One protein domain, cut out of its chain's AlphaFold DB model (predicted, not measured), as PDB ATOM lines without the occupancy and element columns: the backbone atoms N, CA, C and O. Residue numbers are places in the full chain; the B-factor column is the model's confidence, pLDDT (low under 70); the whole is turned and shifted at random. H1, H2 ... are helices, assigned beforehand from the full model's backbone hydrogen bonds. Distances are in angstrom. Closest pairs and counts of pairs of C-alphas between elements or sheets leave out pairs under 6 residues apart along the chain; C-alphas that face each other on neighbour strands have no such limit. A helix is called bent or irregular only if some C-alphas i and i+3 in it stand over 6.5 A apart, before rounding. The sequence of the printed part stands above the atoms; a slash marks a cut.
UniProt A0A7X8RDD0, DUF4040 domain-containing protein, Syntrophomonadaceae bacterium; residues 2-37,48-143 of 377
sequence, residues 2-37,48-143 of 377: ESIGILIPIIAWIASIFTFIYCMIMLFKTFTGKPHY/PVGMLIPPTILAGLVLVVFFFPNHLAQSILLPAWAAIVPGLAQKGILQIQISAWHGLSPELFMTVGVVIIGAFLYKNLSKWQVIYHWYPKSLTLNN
ATOM      1  N   GLU A   2      56.756  23.019  55.798       58.97
ATOM      2  CA  GLU A   2      57.861  23.666  55.057       58.97
ATOM      3  C   GLU A   2      58.174  25.109  55.507       58.97
ATOM      4  O   GLU A   2      59.330  25.517  55.531       58.97
ATOM      5  N   SER A   3      57.174  25.870  55.962       62.75
ATOM      6  CA  SER A   3      57.332  27.277  56.368       62.75
ATOM      7  C   SER A   3      58.040  27.487  57.717       62.75
ATOM      8  O   SER A   3      58.739  28.482  57.884       62.75
ATOM      9  N   ILE A   4      57.923  26.553  58.670       68.56
ATOM     10  CA  ILE A   4      58.647  26.621  59.959       68.56
ATOM     11  C   ILE A   4      60.117  26.214  59.774       68.56
ATOM     12  O   ILE A   4      60.997  26.769  60.429       68.56
ATOM     13  N   GLY A   5      60.397  25.297  58.841       74.69
ATOM     14  CA  GLY A   5      61.757  24.835  58.547       74.69
ATOM     15  C   GLY A   5      62.684  25.951  58.058       74.69
ATOM     16  O   GLY A   5      63.852  25.966  58.429       74.69
ATOM     17  N   ILE A   6      62.157  26.931  57.313       82.19
ATOM     18  CA  ILE A   6      62.912  28.100  56.822       82.19
ATOM     19  C   ILE A   6      63.284  29.068  57.960       82.19
ATOM     20  O   ILE A   6      64.298  29.763  57.883       82.19
ATOM     21  N   LEU A   7      62.513  29.091  59.052       84.31
ATOM     22  CA  LEU A   7      62.777  29.970  60.193       84.31
ATOM     23  C   LEU A   7      64.082  29.595  60.918       84.31
ATOM     24  O   LEU A   7      64.783  30.473  61.418       84.31
ATOM     25  N   ILE A   8      64.427  28.304  60.955       89.06
ATOM     26  CA  ILE A   8      65.601  27.793  61.677       89.06
ATOM     27  C   ILE A   8      66.914  28.326  61.064       89.06
ATOM     28  O   ILE A   8      67.689  28.931  61.811       89.06
ATOM     29  N   PRO A   9      67.172  28.202  59.742       88.56
ATOM     30  CA  PRO A   9      68.336  28.815  59.100       88.56
ATOM     31  C   PRO A   9      68.405  30.329  59.286       88.56
ATOM     32  O   PRO A   9      69.487  30.859  59.515       88.56
ATOM     33  N   ILE A  10      67.267  31.030  59.235       89.06
ATOM     34  CA  ILE A  10      67.229  32.488  59.419       89.06
ATOM     35  C   ILE A  10      67.660  32.861  60.842       89.06
ATOM     36  O   ILE A  10      68.506  33.738  61.017       89.06
ATOM     37  N   ILE A  11      67.129  32.179  61.863       93.19
ATOM     38  CA  ILE A  11      67.525  32.399  63.262       93.19
ATOM     39  C   ILE A  11      69.011  32.081  63.454       93.19
ATOM     40  O   ILE A  11      69.723  32.863  64.082       93.19
ATOM     41  N   ALA A  12      69.494  30.969  62.892       92.81
ATOM     42  CA  ALA A  12      70.902  30.588  62.962       92.81
ATOM     43  C   ALA A  12      71.813  31.620  62.274       92.81
ATOM     44  O   ALA A  12      72.858  31.984  62.813       92.81
ATOM     45  N   TRP A  13      71.397  32.154  61.124       94.50
ATOM     46  CA  TRP A  13      72.123  33.197  60.402       94.50
ATOM     47  C   TRP A  13      72.192  34.503  61.206       94.50
ATOM     48  O   TRP A  13      73.273  35.069  61.376       94.50
ATOM     49  N   ILE A  14      71.076  34.932  61.806       93.81
ATOM     50  CA  ILE A  14      71.042  36.086  62.722       93.81
ATOM     51  C   ILE A  14      71.939  35.840  63.949       93.81
ATOM     52  O   ILE A  14      72.704  36.720  64.349       93.81
ATOM     53  N   ALA A  15      71.905  34.639  64.531       94.38
ATOM     54  CA  ALA A  15      72.786  34.263  65.637       94.38
ATOM     55  C   ALA A  15      74.272  34.304  65.231       94.38
ATOM     56  O   ALA A  15      75.118  34.731  66.021       94.38
ATOM     57  N   SER A  16      74.592  33.940  63.987       94.81
ATOM     58  CA  SER A  16      75.944  34.055  63.431       94.81
ATOM     59  C   SER A  16      76.395  35.515  63.295       94.81
ATOM     60  O   SER A  16      77.560  35.812  63.562       94.81
ATOM     61  N   ILE A  17      75.493  36.444  62.950       94.75
ATOM     62  CA  ILE A  17      75.779  37.894  62.946       94.75
ATOM     63  C   ILE A  17      76.152  38.367  64.352       94.75
ATOM     64  O   ILE A  17      77.189  39.005  64.532       94.75
ATOM     65  N   PHE A  18      75.355  38.019  65.367       93.38
ATOM     66  CA  PHE A  18      75.683  38.363  66.756       93.38
ATOM     67  C   PHE A  18      76.977  37.704  67.233       93.38
ATOM     68  O   PHE A  18      77.734  38.322  67.985       93.38
ATOM     69  N   THR A  19      77.261  36.494  66.743       95.44
ATOM     70  CA  THR A  19      78.517  35.796  67.014       95.44
ATOM     71  C   THR A  19      79.722  36.560  66.494       95.44
ATOM     72  O   THR A  19      80.657  36.851  67.239       95.44
ATOM     73  N   PHE A  20      79.652  36.988  65.236       95.44
ATOM     74  CA  PHE A  20      80.681  37.822  64.634       95.44
ATOM     75  C   PHE A  20      80.883  39.135  65.407       95.44
ATOM     76  O   PHE A  20      82.019  39.523  65.677       95.44
ATOM     77  N   ILE A  21      79.794  39.793  65.823       93.50
ATOM     78  CA  ILE A  21      79.859  41.050  66.581       93.50
ATOM     79  C   ILE A  21      80.617  40.869  67.901       93.50
ATOM     80  O   ILE A  21      81.521  41.662  68.175       93.50
ATOM     81  N   TYR A  22      80.294  39.858  68.720       92.81
ATOM     82  CA  TYR A  22      80.997  39.694  70.000       92.81
ATOM     83  C   TYR A  22      82.466  39.290  69.809       92.81
ATOM     84  O   TYR A  22      83.310  39.748  70.579       92.81
ATOM     85  N   CYS A  23      82.802  38.516  68.769       94.56
ATOM     86  CA  CYS A  23      84.192  38.207  68.417       94.56
ATOM     87  C   CYS A  23      84.974  39.469  68.020       94.56
ATOM     88  O   CYS A  23      86.088  39.680  68.499       94.56
ATOM     89  N   MET A  24      84.383  40.349  67.203       92.81
ATOM     90  CA  MET A  24      84.990  41.637  66.837       92.81
ATOM     91  C   MET A  24      85.176  42.547  68.055       92.81
ATOM     92  O   MET A  24      86.225  43.171  68.196       92.81
ATOM     93  N   ILE A  25      84.193  42.590  68.964       90.75
ATOM     94  CA  ILE A  25      84.318  43.307  70.241       90.75
ATOM     95  C   ILE A  25      85.492  42.747  71.045       90.75
ATOM     96  O   ILE A  25      86.325  43.527  71.499       90.75
ATOM     97  N   MET A  26      85.576  41.424  71.199       92.62
ATOM     98  CA  MET A  26      86.639  40.772  71.961       92.62
ATOM     99  C   MET A  26      88.023  41.060  71.371       92.62
ATOM    100  O   MET A  26      88.939  41.361  72.128       92.62
ATOM    101  N   LEU A  27      88.181  41.030  70.047       92.62
ATOM    102  CA  LEU A  27      89.473  41.277  69.404       92.62
ATOM    103  C   LEU A  27      89.850  42.765  69.432       92.62
ATOM    104  O   LEU A  27      90.896  43.143  69.958       92.62
ATOM    105  N   PHE A  28      88.986  43.636  68.913       90.50
ATOM    106  CA  PHE A  28      89.322  45.047  68.753       90.50
ATOM    107  C   PHE A  28      89.267  45.826  70.069       90.50
ATOM    108  O   PHE A  28      90.155  46.643  70.300       90.50
ATOM    109  N   LYS A  29      88.301  45.593  70.969       86.56
ATOM    110  CA  LYS A  29      88.287  46.334  72.248       86.56
ATOM    111  C   LYS A  29      89.373  45.888  73.227       86.56
ATOM    112  O   LYS A  29      89.701  46.664  74.118       86.56
ATOM    113  N   THR A  30      89.903  44.673  73.085       88.25
ATOM    114  CA  THR A  30      90.967  44.172  73.968       88.25
ATOM    115  C   THR A  30      92.348  44.607  73.486       88.25
ATOM    116  O   THR A  30      93.148  45.071  74.293       88.25
ATOM    117  N   PHE A  31      92.628  44.483  72.183       87.06
ATOM    118  CA  PHE A  31      93.979  44.692  71.644       87.06
ATOM    119  C   PHE A  31      94.179  46.028  70.925       87.06
ATOM    120  O   PHE A  31      95.316  46.401  70.646       87.06
ATOM    121  N   THR A  32      93.110  46.765  70.611       84.56
ATOM    122  CA  THR A  32      93.212  48.068  69.936       84.56
ATOM    123  C   THR A  32      92.646  49.194  70.793       84.56
ATOM    124  O   THR A  32      91.868  48.973  71.719       84.56
ATOM    125  N   GLY A  33      93.030  50.431  70.477       82.56
ATOM    126  CA  GLY A  33      92.617  51.618  71.219       82.56
ATOM    127  C   GLY A  33      93.721  52.170  72.117       82.56
ATOM    128  O   GLY A  33      94.899  51.862  71.949       82.56
ATOM    129  N   LYS A  34      93.344  53.059  73.039       78.75
ATOM    130  CA  LYS A  34      94.300  53.690  73.956       78.75
ATOM    131  C   LYS A  34      94.570  52.747  75.132       78.75
ATOM    132  O   LYS A  34      93.601  52.312  75.757       78.75
ATOM    133  N   PRO A  35      95.840  52.458  75.465       73.25
ATOM    134  CA  PRO A  35      96.160  51.564  76.566       73.25
ATOM    135  C   PRO A  35      95.677  52.172  77.884       73.25
ATOM    136  O   PRO A  35      96.042  53.294  78.241       73.25
ATOM    137  N   HIS A  36      94.836  51.433  78.602       70.94
ATOM    138  CA  HIS A  36      94.418  51.784  79.953       70.94
ATOM    139  C   HIS A  36      95.176  50.895  80.935       70.94
ATOM    140  O   HIS A  36      94.771  49.767  81.210       70.94
ATOM    141  N   TYR A  37      96.309  51.388  81.429       71.12
ATOM    142  CA  TYR A  37      97.091  50.657  82.416       71.12
ATOM    143  C   TYR A  37      96.361  50.684  83.767       71.12
ATOM    144  O   TYR A  37      95.995  51.769  84.236       71.12
ATOM    145  N   PRO A  48     105.382  34.550  79.589       91.19
ATOM    146  CA  PRO A  48     106.456  33.566  79.546       91.19
ATOM    147  C   PRO A  48     106.117  32.439  78.563       91.19
ATOM    148  O   PRO A  48     104.962  32.022  78.450       91.19
ATOM    149  N   VAL A  49     107.142  31.886  77.910       90.69
ATOM    150  CA  VAL A  49     106.994  30.878  76.842       90.69
ATOM    151  C   VAL A  49     106.137  29.685  77.280       90.69
ATOM    152  O   VAL A  49     105.294  29.224  76.517       90.69
ATOM    153  N   GLY A  50     106.263  29.240  78.536       92.62
ATOM    154  CA  GLY A  50     105.461  28.139  79.082       92.62
ATOM    155  C   GLY A  50     103.942  28.366  79.035       92.62
ATOM    156  O   GLY A  50     103.196  27.411  78.839       92.62
ATOM    157  N   MET A  51     103.474  29.615  79.156       93.00
ATOM    158  CA  MET A  51     102.046  29.959  79.047       93.00
ATOM    159  C   MET A  51     101.565  30.042  77.593       93.00
ATOM    160  O   MET A  51     100.372  29.893  77.340       93.00
ATOM    161  N   LEU A  52     102.476  30.269  76.642       93.50
ATOM    162  CA  LEU A  52     102.156  30.393  75.218       93.50
ATOM    163  C   LEU A  52     102.067  29.035  74.514       93.50
ATOM    164  O   LEU A  52     101.313  28.905  73.555       93.50
ATOM    165  N   ILE A  53     102.765  28.008  75.016       94.38
ATOM    166  CA  ILE A  53     102.781  26.671  74.400       94.38
ATOM    167  C   ILE A  53     101.361  26.095  74.203       94.38
ATOM    168  O   ILE A  53     101.041  25.746  73.064       94.38
ATOM    169  N   PRO A  54     100.469  26.013  75.220       94.94
ATOM    170  CA  PRO A  54      99.151  25.402  75.019       94.94
ATOM    171  C   PRO A  54      98.249  26.166  74.028       94.94
ATOM    172  O   PRO A  54      97.707  25.522  73.125       94.94
ATOM    173  N   PRO A  55      98.103  27.510  74.104       94.62
ATOM    174  CA  PRO A  55      97.370  28.271  73.091       94.62
ATOM    175  C   PRO A  55      97.951  28.130  71.680       94.62
ATOM    176  O   PRO A  55      97.185  28.007  70.725       94.62
ATOM    177  N   THR A  56      99.282  28.103  71.531       93.69
ATOM    178  CA  THR A  56      99.933  27.925  70.224       93.69
ATOM    179  C   THR A  56      99.652  26.546  69.633       93.69
ATOM    180  O   THR A  56      99.367  26.455  68.441       93.69
ATOM    181  N   ILE A  57      99.664  25.482  70.443       95.69
ATOM    182  CA  ILE A  57      99.286  24.133  69.989       95.69
ATOM    183  C   ILE A  57      97.827  24.113  69.515       95.69
ATOM    184  O   ILE A  57      97.546  23.597  68.435       95.69
ATOM    185  N   LEU A  58      96.903  24.711  70.279       95.06
ATOM    186  CA  LEU A  58      95.488  24.791  69.897       95.06
ATOM    187  C   LEU A  58      95.287  25.585  68.596       95.06
ATOM    188  O   LEU A  58      94.579  25.124  67.704       95.06
ATOM    189  N   ALA A  59      95.941  26.741  68.454       94.06
ATOM    190  CA  ALA A  59      95.895  27.540  67.228       94.06
ATOM    191  C   ALA A  59      96.505  26.794  66.029       94.06
ATOM    192  O   ALA A  59      95.954  26.825  64.929       94.06
ATOM    193  N   GLY A  60      97.607  26.070  66.249       95.00
ATOM    194  CA  GLY A  60      98.217  25.202  65.246       95.00
ATOM    195  C   GLY A  60      97.269  24.094  64.792       95.00
ATOM    196  O   GLY A  60      97.134  23.854  63.595       95.00
ATOM    197  N   LEU A  61      96.538  23.473  65.722       91.62
ATOM    198  CA  LEU A  61      95.553  22.440  65.403       91.62
ATOM    199  C   LEU A  61      94.393  22.992  64.562       91.62
ATOM    200  O   LEU A  61      93.974  22.327  63.618       91.62
ATOM    201  N   VAL A  62      93.926  24.218  64.829       92.44
ATOM    202  CA  VAL A  62      92.919  24.894  63.983       92.44
ATOM    203  C   VAL A  62      93.408  25.022  62.535       92.44
ATOM    204  O   VAL A  62      92.657  24.718  61.608       92.44
ATOM    205  N   LEU A  63      94.673  25.409  62.327       90.56
ATOM    206  CA  LEU A  63      95.267  25.498  60.988       90.56
ATOM    207  C   LEU A  63      95.400  24.121  60.322       90.56
ATOM    208  O   LEU A  63      95.045  23.970  59.155       90.56
ATOM    209  N   VAL A  64      95.864  23.104  61.055       89.81
ATOM    210  CA  VAL A  64      95.992  21.731  60.531       89.81
ATOM    211  C   VAL A  64      94.634  21.187  60.084       89.81
ATOM    212  O   VAL A  64      94.526  20.639  58.988       89.81
ATOM    213  N   VAL A  65      93.584  21.383  60.887       87.88
ATOM    214  CA  VAL A  65      92.218  20.955  60.543       87.88
ATOM    215  C   VAL A  65      91.689  21.694  59.312       87.88
ATOM    216  O   VAL A  65      91.013  21.081  58.489       87.88
ATOM    217  N   PHE A  66      92.017  22.979  59.147       86.25
ATOM    218  CA  PHE A  66      91.617  23.756  57.971       86.25
ATOM    219  C   PHE A  66      92.231  23.222  56.666       86.25
ATOM    220  O   PHE A  66      91.534  23.142  55.655       86.25
ATOM    221  N   PHE A  67      93.510  22.828  56.679       87.06
ATOM    222  CA  PHE A  67      94.192  22.305  55.485       87.06
ATOM    223  C   PHE A  67      93.924  20.818  55.220       87.06
ATOM    224  O   PHE A  67      93.878  20.407  54.061       87.06
ATOM    225  N   PHE A  68      93.705  20.011  56.265       87.31
ATOM    226  CA  PHE A  68      93.462  18.566  56.156       87.31
ATOM    227  C   PHE A  68      92.093  18.137  56.719       87.31
ATOM    228  O   PHE A  68      92.022  17.208  57.533       87.31
ATOM    229  N   PRO A  69      90.971  18.746  56.283       83.69
ATOM    230  CA  PRO A  69      89.666  18.491  56.890       83.69
ATOM    231  C   PRO A  69      89.169  17.064  56.620       83.69
ATOM    232  O   PRO A  69      88.537  16.452  57.478       83.69
ATOM    233  N   ASN A  70      89.503  16.494  55.456       83.88
ATOM    234  CA  ASN A  70      89.006  15.182  55.031       83.88
ATOM    235  C   ASN A  70      89.596  14.017  55.832       83.88
ATOM    236  O   ASN A  70      88.882  13.054  56.104       83.88
ATOM    237  N   HIS A  71      90.853  14.114  56.276       85.38
ATOM    238  CA  HIS A  71      91.445  13.084  57.133       85.38
ATOM    239  C   HIS A  71      90.719  12.990  58.476       85.38
ATOM    240  O   HIS A  71      90.398  11.891  58.934       85.38
ATOM    241  N   LEU A  72      90.404  14.137  59.083       82.88
ATOM    242  CA  LEU A  72      89.665  14.187  60.343       82.88
ATOM    243  C   LEU A  72      88.193  13.787  60.150       82.88
ATOM    244  O   LEU A  72      87.631  13.056  60.969       82.88
ATOM    245  N   ALA A  73      87.582  14.216  59.041       82.31
ATOM    246  CA  ALA A  73      86.202  13.886  58.707       82.31
ATOM    247  C   ALA A  73      85.987  12.378  58.539       82.31
ATOM    248  O   ALA A  73      85.042  11.828  59.098       82.31
ATOM    249  N   GLN A  74      86.887  11.701  57.824       82.81
ATOM    250  CA  GLN A  74      86.792  10.261  57.584       82.81
ATOM    251  C   GLN A  74      87.150   9.435  58.824       82.81
ATOM    252  O   GLN A  74      86.500   8.428  59.089       82.81
ATOM    253  N   SER A  75      88.152   9.864  59.599       85.38
ATOM    254  CA  SER A  75      88.662   9.069  60.726       85.38
ATOM    255  C   SER A  75      87.834   9.222  62.003       85.38
ATOM    256  O   SER A  75      87.740   8.279  62.781       85.38
ATOM    257  N   ILE A  76      87.252  10.405  62.244       84.81
ATOM    258  CA  ILE A  76      86.569  10.730  63.509       84.81
ATOM    259  C   ILE A  76      85.093  11.066  63.278       84.81
ATOM    260  O   ILE A  76      84.226  10.470  63.918       84.81
ATOM    261  N   LEU A  77      84.786  12.004  62.374       84.88
ATOM    262  CA  LEU A  77      83.414  12.514  62.235       84.88
ATOM    263  C   LEU A  77      82.457  11.477  61.639       84.88
ATOM    264  O   LEU A  77      81.326  11.356  62.107       84.88
ATOM    265  N   LEU A  78      82.898  10.714  60.636       83.44
ATOM    266  CA  LEU A  78      82.063   9.721  59.959       83.44
ATOM    267  C   LEU A  78      81.683   8.552  60.891       83.44
ATOM    268  O   LEU A  78      80.487   8.273  60.997       83.44
ATOM    269  N   PRO A  79      82.613   7.931  61.650       85.62
ATOM    270  CA  PRO A  79      82.247   6.945  62.670       85.62
ATOM    271  C   PRO A  79      81.341   7.514  63.770       85.62
ATOM    272  O   PRO A  79      80.372   6.862  64.160       85.62
ATOM    273  N   ALA A  80      81.611   8.737  64.246       87.19
ATOM    274  CA  ALA A  80      80.798   9.379  65.281       87.19
ATOM    275  C   ALA A  80      79.358   9.633  64.807       87.19
ATOM    276  O   ALA A  80      78.403   9.348  65.528       87.19
ATOM    277  N   TRP A  81      79.181  10.113  63.575       80.62
ATOM    278  CA  TRP A  81      77.855  10.319  62.996       80.62
ATOM    279  C   TRP A  81      77.137   8.986  62.755       80.62
ATOM    280  O   TRP A  81      75.971   8.843  63.129       80.62
ATOM    281  N   ALA A  82      77.830   7.978  62.216       84.00
ATOM    282  CA  ALA A  82      77.254   6.648  62.013       84.00
ATOM    283  C   ALA A  82      76.739   6.022  63.324       84.00
ATOM    284  O   ALA A  82      75.711   5.346  63.313       84.00
ATOM    285  N   ALA A  83      77.399   6.299  64.454       87.12
ATOM    286  CA  ALA A  83      76.947   5.866  65.775       87.12
ATOM    287  C   ALA A  83      75.684   6.607  66.265       87.12
ATOM    288  O   ALA A  83      74.830   5.993  66.899       87.12
ATOM    289  N   ILE A  84      75.541   7.906  65.969       88.62
ATOM    290  CA  ILE A  84      74.378   8.715  66.388       88.62
ATOM    291  C   ILE A  84      73.140   8.405  65.530       88.62
ATOM    292  O   ILE A  84      72.027   8.371  66.055       88.62
ATOM    293  N   VAL A  85      73.310   8.173  64.218       85.38
ATOM    294  CA  VAL A  85      72.193   7.905  63.286       85.38
ATOM    295  C   VAL A  85      72.462   6.676  62.395       85.38
ATOM    296  O   VAL A  85      72.736   6.813  61.197       85.38
ATOM    297  N   PRO A  86      72.309   5.449  62.930       78.31
ATOM    298  CA  PRO A  86      72.665   4.218  62.213       78.31
ATOM    299  C   PRO A  86      71.850   3.976  60.928       78.31
ATOM    300  O   PRO A  86      72.367   3.455  59.939       78.31
ATOM    301  N   GLY A  87      70.577   4.392  60.908       75.69
ATOM    302  CA  GLY A  87      69.653   4.134  59.792       75.69
ATOM    303  C   GLY A  87      69.954   4.909  58.501       75.69
ATOM    304  O   GLY A  87      69.577   4.464  57.418       75.69
ATOM    305  N   LEU A  88      70.650   6.050  58.588       65.38
ATOM    306  CA  LEU A  88      71.121   6.800  57.414       65.38
ATOM    307  C   LEU A  88      72.498   6.317  56.944       65.38
ATOM    308  O   LEU A  88      72.791   6.381  55.749       65.38
ATOM    309  N   ALA A  89      73.304   5.768  57.857       62.50
ATOM    310  CA  ALA A  89      74.606   5.197  57.534       62.50
ATOM    311  C   ALA A  89      74.501   3.946  56.652       62.50
ATOM    312  O   ALA A  89      75.253   3.807  55.691       62.50
ATOM    313  N   GLN A  90      73.507   3.088  56.905       60.88
ATOM    314  CA  GLN A  90      73.271   1.881  56.104       60.88
ATOM    315  C   GLN A  90      72.845   2.162  54.652       60.88
ATOM    316  O   GLN A  90      73.036   1.309  53.793       60.88
ATOM    317  N   LYS A  91      72.301   3.348  54.349       61.22
ATOM    318  CA  LYS A  91      71.864   3.717  52.989       61.22
ATOM    319  C   LYS A  91      72.991   4.248  52.090       61.22
ATOM    320  O   LYS A  91      72.715   4.633  50.960       61.22
ATOM    321  N   GLY A  92      74.238   4.305  52.568       59.66
ATOM    322  CA  GLY A  92      75.388   4.750  51.766       59.66
ATOM    323  C   GLY A  92      75.381   6.239  51.387       59.66
ATOM    324  O   GLY A  92      76.201   6.668  50.585       59.66
ATOM    325  N   ILE A  93      74.482   7.039  51.975       58.34
ATOM    326  CA  ILE A  93      74.318   8.480  51.696       58.34
ATOM    327  C   ILE A  93      75.446   9.313  52.349       58.34
ATOM    328  O   ILE A  93      75.639  10.483  52.029       58.34
ATOM    329  N   LEU A  94      76.223   8.721  53.261       58.81
ATOM    330  CA  LEU A  94      77.233   9.410  54.072       58.81
ATOM    331  C   LEU A  94      78.577   9.589  53.350       58.81
ATOM    332  O   LEU A  94      79.605   9.078  53.793       58.81
ATOM    333  N   GLN A  95      78.593  10.353  52.260       63.22
ATOM    334  CA  GLN A  95      79.843  10.861  51.694       63.22
ATOM    335  C   GLN A  95      80.064  12.301  52.156       63.22
ATOM    336  O   GLN A  95      79.558  13.250  51.566       63.22
ATOM    337  N   ILE A  96      80.821  12.462  53.244       65.19
ATOM    338  CA  ILE A  96      81.274  13.777  53.706       65.19
ATOM    339  C   ILE A  96      82.572  14.094  52.965       65.19
ATOM    340  O   ILE A  96      83.637  13.591  53.323       65.19
ATOM    341  N   GLN A  97      82.486  14.914  51.923       68.88
ATOM    342  CA  GLN A  97      83.656  15.576  51.357       68.88
ATOM    343  C   GLN A  97      83.651  17.022  51.837       68.88
ATOM    344  O   GLN A  97      82.769  17.794  51.476       68.88
ATOM    345  N   ILE A  98      84.612  17.371  52.691       73.81
ATOM    346  CA  ILE A  98      84.799  18.739  53.168       73.81
ATOM    347  C   ILE A  98      85.857  19.377  52.276       73.81
ATOM    348  O   ILE A  98      87.035  19.015  52.338       73.81
ATOM    349  N   SER A  99      85.457  20.329  51.440       76.69
ATOM    350  CA  SER A  99      86.408  21.190  50.738       76.69
ATOM    351  C   SER A  99      86.472  22.566  51.404       76.69
ATOM    352  O   SER A  99      85.501  23.061  51.963       76.69
ATOM    353  N   ALA A 100      87.628  23.227  51.368       70.19
ATOM    354  CA  ALA A 100      87.714  24.617  51.832       70.19
ATOM    355  C   ALA A 100      86.981  25.581  50.877       70.19
ATOM    356  O   ALA A 100      86.552  26.662  51.270       70.19
ATOM    357  N   TRP A 101      86.813  25.171  49.617       75.94
ATOM    358  CA  TRP A 101      86.148  25.930  48.571       75.94
ATOM    359  C   TRP A 101      85.089  25.061  47.890       75.94
ATOM    360  O   TRP A 101      85.416  24.046  47.274       75.94
ATOM    361  N   HIS A 102      83.826  25.468  48.002       71.31
ATOM    362  CA  HIS A 102      82.672  24.772  47.415       71.31
ATOM    363  C   HIS A 102      82.093  25.514  46.189       71.31
ATOM    364  O   HIS A 102      81.043  25.140  45.677       71.31
ATOM    365  N   GLY A 103      82.776  26.557  45.695       80.44
ATOM    366  CA  GLY A 103      82.288  27.420  44.611       80.44
ATOM    367  C   GLY A 103      81.361  28.545  45.088       80.44
ATOM    368  O   GLY A 103      81.257  28.823  46.282       80.44
ATOM    369  N   LEU A 104      80.703  29.224  44.140       82.31
ATOM    370  CA  LEU A 104      79.725  30.284  44.423       82.31
ATOM    371  C   LEU A 104      78.392  29.667  44.864       82.31
ATOM    372  O   LEU A 104      77.458  29.550  44.072       82.31
ATOM    373  N   SER A 105      78.323  29.249  46.127       85.81
ATOM    374  CA  SER A 105      77.124  28.657  46.718       85.81
ATOM    375  C   SER A 105      76.301  29.691  47.512       85.81
ATOM    376  O   SER A 105      76.847  30.705  47.964       85.81
ATOM    377  N   PRO A 106      74.988  29.469  47.715       84.31
ATOM    378  CA  PRO A 106      74.156  30.342  48.548       84.31
ATOM    379  C   PRO A 106      74.710  30.549  49.969       84.31
ATOM    380  O   PRO A 106      74.604  31.640  50.525       84.31
ATOM    381  N   GLU A 107      75.348  29.531  50.547       86.50
ATOM    382  CA  GLU A 107      75.942  29.563  51.891       86.50
ATOM    383  C   GLU A 107      77.148  30.514  51.964       86.50
ATOM    384  O   GLU A 107      77.348  31.204  52.972       86.50
ATOM    385  N   LEU A 108      77.928  30.612  50.880       87.62
ATOM    386  CA  LEU A 108      79.012  31.588  50.770       87.62
ATOM    387  C   LEU A 108      78.451  33.015  50.802       87.62
ATOM    388  O   LEU A 108      78.940  33.850  51.566       87.62
ATOM    389  N   PHE A 109      77.384  33.290  50.042       89.12
ATOM    390  CA  PHE A 109      76.715  34.597  50.061       89.12
ATOM    391  C   PHE A 109      76.124  34.928  51.434       89.12
ATOM    392  O   PHE A 109      76.252  36.064  51.896       89.12
ATOM    393  N   MET A 110      75.544  33.943  52.130       88.94
ATOM    394  CA  MET A 110      75.082  34.121  53.509       88.94
ATOM    395  C   MET A 110      76.236  34.505  54.441       88.94
ATOM    396  O   MET A 110      76.081  35.428  55.239       88.94
ATOM    397  N   THR A 111      77.399  33.858  54.314       91.25
ATOM    398  CA  THR A 111      78.596  34.151  55.125       91.25
ATOM    399  C   THR A 111      79.157  35.543  54.836       91.25
ATOM    400  O   THR A 111      79.450  36.300  55.763       91.25
ATOM    401  N   VAL A 112      79.240  35.932  53.560       93.00
ATOM    402  CA  VAL A 112      79.605  37.302  53.158       93.00
ATOM    403  C   VAL A 112      78.623  38.313  53.762       93.00
ATOM    404  O   VAL A 112      79.043  39.334  54.307       93.00
ATOM    405  N   GLY A 113      77.325  37.996  53.755       94.12
ATOM    406  CA  GLY A 113      76.290  38.780  54.426       94.12
ATOM    407  C   GLY A 113      76.531  38.932  55.931       94.12
ATOM    408  O   GLY A 113      76.457  40.049  56.441       94.12
ATOM    409  N   VAL A 114      76.892  37.848  56.633       94.88
ATOM    410  CA  VAL A 114      77.248  37.887  58.066       94.88
ATOM    411  C   VAL A 114      78.397  38.858  58.319       94.88
ATOM    412  O   VAL A 114      78.306  39.681  59.230       94.88
ATOM    413  N   VAL A 115      79.457  38.799  57.510       94.88
ATOM    414  CA  VAL A 115      80.639  39.659  57.671       94.88
ATOM    415  C   VAL A 115      80.298  41.125  57.406       94.88
ATOM    416  O   VAL A 115      80.644  41.983  58.215       94.88
ATOM    417  N   ILE A 116      79.586  41.428  56.314       95.50
ATOM    418  CA  ILE A 116      79.221  42.808  55.952       95.50
ATOM    419  C   ILE A 116      78.281  43.413  57.001       95.50
ATOM    420  O   ILE A 116      78.552  44.496  57.528       95.50
ATOM    421  N   ILE A 117      77.194  42.712  57.339       94.69
ATOM    422  CA  ILE A 117      76.192  43.194  58.300       94.69
ATOM    423  C   ILE A 117      76.799  43.261  59.702       94.69
ATOM    424  O   ILE A 117      76.626  44.258  60.404       94.69
ATOM    425  N   GLY A 118      77.556  42.239  60.101       93.50
ATOM    426  CA  GLY A 118      78.243  42.189  61.387       93.50
ATOM    427  C   GLY A 118      79.268  43.313  61.551       93.50
ATOM    428  O   GLY A 118      79.272  43.982  62.584       93.50
ATOM    429  N   ALA A 119      80.088  43.592  60.531       93.56
ATOM    430  CA  ALA A 119      81.044  44.702  60.549       93.56
ATOM    431  C   ALA A 119      80.343  46.069  60.599       93.56
ATOM    432  O   ALA A 119      80.755  46.959  61.352       93.56
ATOM    433  N   PHE A 120      79.250  46.233  59.845       94.44
ATOM    434  CA  PHE A 120      78.429  47.443  59.881       94.44
ATOM    435  C   PHE A 120      77.805  47.676  61.266       94.44
ATOM    436  O   PHE A 120      77.896  48.780  61.815       94.44
ATOM    437  N   LEU A 121      77.220  46.635  61.866       92.69
ATOM    438  CA  LEU A 121      76.654  46.694  63.214       92.69
ATOM    439  C   LEU A 121      77.740  46.952  64.262       92.69
ATOM    440  O   LEU A 121      77.540  47.792  65.137       92.69
ATOM    441  N   TYR A 122      78.908  46.319  64.154       91.69
ATOM    442  CA  TYR A 122      80.034  46.566  65.057       91.69
ATOM    443  C   TYR A 122      80.499  48.030  65.017       91.69
ATOM    444  O   TYR A 122      80.644  48.664  66.063       91.69
ATOM    445  N   LYS A 123      80.652  48.620  63.823       91.56
ATOM    446  CA  LYS A 123      81.033  50.038  63.677       91.56
ATOM    447  C   LYS A 123      80.027  50.983  64.346       91.56
ATOM    448  O   LYS A 123      80.411  52.010  64.901       91.56
ATOM    449  N   ASN A 124      78.746  50.619  64.323       91.69
ATOM    450  CA  ASN A 124      77.659  51.394  64.918       91.69
ATOM    451  C   ASN A 124      77.294  50.961  66.350       91.69
ATOM    452  O   ASN A 124      76.284  51.432  66.874       91.69
ATOM    453  N   LEU A 125      78.101  50.108  67.001       87.69
ATOM    454  CA  LEU A 125      77.819  49.525  68.322       87.69
ATOM    455  C   LEU A 125      77.413  50.562  69.371       87.69
ATOM    456  O   LEU A 125      76.469  50.338  70.126       87.69
ATOM    457  N   SER A 126      78.072  51.723  69.386       83.88
ATOM    458  CA  SER A 126      77.779  52.788  70.351       83.88
ATOM    459  C   SER A 126      76.349  53.330  70.257       83.88
ATOM    460  O   SER A 126      75.811  53.769  71.272       83.88
ATOM    461  N   LYS A 127      75.733  53.273  69.067       87.69
ATOM    462  CA  LYS A 127      74.395  53.812  68.792       87.69
ATOM    463  C   LYS A 127      73.282  52.835  69.166       87.69
ATOM    464  O   LYS A 127      72.275  53.258  69.720       87.69
ATOM    465  N   TRP A 128      73.448  51.540  68.883       87.75
ATOM    466  CA  TRP A 128      72.374  50.552  69.072       87.75
ATOM    467  C   TRP A 128      72.481  49.737  70.367       87.75
ATOM    468  O   TRP A 128      71.489  49.142  70.781       87.75
ATOM    469  N   GLN A 129      73.616  49.765  71.078       86.25
ATOM    470  CA  GLN A 129      73.761  49.093  72.385       86.25
ATOM    471  C   GLN A 129      72.738  49.552  73.447       86.25
ATOM    472  O   GLN A 129      72.519  48.866  74.445       86.25
ATOM    473  N   VAL A 130      72.089  50.704  73.245       85.00
ATOM    474  CA  VAL A 130      71.008  51.209  74.107       85.00
ATOM    475  C   VAL A 130      69.823  50.237  74.146       85.00
ATOM    476  O   VAL A 130      69.190  50.105  75.188       85.00
ATOM    477  N   ILE A 131      69.586  49.480  73.068       83.88
ATOM    478  CA  ILE A 131      68.511  48.479  72.990       83.88
ATOM    479  C   ILE A 131      68.672  47.410  74.084       83.88
ATOM    480  O   ILE A 131      67.682  46.966  74.657       83.88
ATOM    481  N   TYR A 132      69.904  47.050  74.469       78.25
ATOM    482  CA  TYR A 132      70.128  46.096  75.564       78.25
ATOM    483  C   TYR A 132      69.648  46.612  76.928       78.25
ATOM    484  O   TYR A 132      69.327  45.810  77.800       78.25
ATOM    485  N   HIS A 133      69.551  47.932  77.117       80.06
ATOM    486  CA  HIS A 133      69.000  48.518  78.343       80.06
ATOM    487  C   HIS A 133      67.472  48.432  78.399       80.06
ATOM    488  O   HIS A 133      66.900  48.570  79.477       80.06
ATOM    489  N   TRP A 134      66.810  48.204  77.259       82.06
ATOM    490  CA  TRP A 134      65.358  48.042  77.198       82.06
ATOM    491  C   TRP A 134      64.920  46.651  77.658       82.06
ATOM    492  O   TRP A 134      63.758  46.467  78.008       82.06
ATOM    493  N   TYR A 135      65.837  45.675  77.689       78.38
ATOM    494  CA  TYR A 135      65.543  44.354  78.225       78.38
ATOM    495  C   TYR A 135      65.327  44.446  79.746       78.38
ATOM    496  O   TYR A 135      66.261  44.801  80.478       78.38
ATOM    497  N   PRO A 136      64.122  44.137  80.260       79.06
ATOM    498  CA  PRO A 136      63.833  44.302  81.675       79.06
ATOM    499  C   PRO A 136      64.712  43.360  82.485       79.06
ATOM    500  O   PRO A 136      64.666  42.142  82.315       79.06
ATOM    501  N   LYS A 137      65.486  43.906  83.428       75.25
ATOM    502  CA  LYS A 137      66.339  43.084  84.299       75.25
ATOM    503  C   LYS A 137      65.531  42.017  85.051       75.25
ATOM    504  O   LYS A 137      66.071  40.959  85.357       75.25
ATOM    505  N   SER A 138      64.247  42.253  85.320       71.69
ATOM    506  CA  SER A 138      63.329  41.295  85.953       71.69
ATOM    507  C   SER A 138      63.086  40.017  85.141       71.69
ATOM    508  O   SER A 138      62.849  38.978  85.742       71.69
ATOM    509  N   LEU A 139      63.181  40.071  83.807       79.25
ATOM    510  CA  LEU A 139      62.981  38.920  82.913       79.25
ATOM    511  C   LEU A 139      64.235  38.054  82.748       79.25
ATOM    512  O   LEU A 139      64.190  37.020  82.086       79.25
ATOM    513  N   THR A 140      65.355  38.440  83.367       87.44
ATOM    514  CA  THR A 140      66.543  37.583  83.395       87.44
ATOM    515  C   THR A 140      66.250  36.306  84.187       87.44
ATOM    516  O   THR A 140      65.669  36.360  85.273       87.44
ATOM    517  N   LEU A 141      66.695  35.153  83.674       90.19
ATOM    518  CA  LEU A 141      66.510  33.851  84.334       90.19
ATOM    519  C   LEU A 141      67.014  33.855  85.783       90.19
ATOM    520  O   LEU A 141      66.379  33.273  86.656       90.19
ATOM    521  N   ASN A 142      68.100  34.582  86.053       92.00
ATOM    522  CA  ASN A 142      68.634  34.751  87.401       92.00
ATOM    523  C   ASN A 142      67.617  35.416  88.335       92.00
ATOM    524  O   ASN A 142      67.370  34.914  89.425       92.00
ATOM    525  N   ASN A 143      66.993  36.518  87.914       90.06
ATOM    526  CA  ASN A 143      66.016  37.217  88.748       90.06
ATOM    527  C   ASN A 143      64.721  36.422  88.920       90.06
ATOM    528  O   ASN A 143      64.142  36.452  90.005       90.06
TER     529      ASN A 143
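Overview. This is residues 2 to 37 and 48 to 143 of the 377 residues of the protein "DUF4040 domain-containing protein" of Syntrophomonadaceae bacterium (UniProt A0A7X8RDD0). Two long helices, H2 and H6, cross near their middles as a skewed X, while H3 and H4 make a separate L away from them; the short helix H5 follows H4, and a long link with no named element, residues 90 to 105, runs from H5 back to H6. The frame is open: both ends of H2, the first part of H3 and the tail after H7 stick out, at residues 2 to 9, 26 to 37, 48 to 63 and 130 to 143. The printed part has 132 residues, with eight named helices, H1 to H8 in order along the chain, and no named strand; its class is all helix. It is loose, with a radius of gyration of the C-alphas of 20.6 A and spans of 55 by 52 by 39 A.

Along the chain. The longest helix, H2, holds residues 7 to 31 and measures 36.4 A, from C-alpha 7 at (62.777, 29.970, 60.193) to C-alpha 31 at (93.979, 44.692, 71.644). H6, residues 106 to 123, measures 25.8 A and ends with C-alpha 123 at (81.033, 50.038, 63.677). H3, residues 49 to 67, measures 26.3 A and has a kink of 28 degrees near residue 56. H4, residues 69 to 84, measures 20.5 A and has a kink of 38 degrees near residue 76. Both are irregular, but only just: C-alphas 51 and 54 are 6.7 A apart, and so are C-alphas 75 and 78. Four helices have four residues each: H1, residues 2 to 5; H5, residues 86 to 89; H7, residues 125 to 128; and H8, residues 131 to 134.

Arrangement. H2 and H6 touch, with their closest C-alphas, those of Ile 17 and Val 114, 5.1 A apart. Their lines stand at a steep tilt of 45 degrees, and they run the same way. H1 and H2 meet only through their link, as do H6 and H7, and H7 and H8. H3 and H4 are close but not clearly touching and about perpendicular, at 83 degrees; their closest C-alphas, those of Val 65 and Leu 72, are 7.2 A apart. H4 and H5 are also close but not clearly touching, with the C-alphas of Ala 82 and Ala 89 closest at 5.4 A. Among the pairs that are apart are H2 and H3, H2 and H4, and H4 and H6. Every O i to N i+4 pair is within hydrogen-bond range in H6; the counts are 20 of 21 in H2, 13 of 15 in H3 and 10 of 12 in H4, while H1, H5, H7 and H8 are too short for such a pair.

Size, cuts and confidence. The two C-alphas farthest apart, those of Tyr 37 and Lys 91, are 60.9 A apart. Residues 38 to 47 are not printed, and C-alphas 37 and 48 are 19.7 A apart across this cut. The link from H5 to H6, residues 90 to 105, is long. The mean pLDDT of the printed part is 84.8, and residues 2 to 4 and 88 to 97 are under 70.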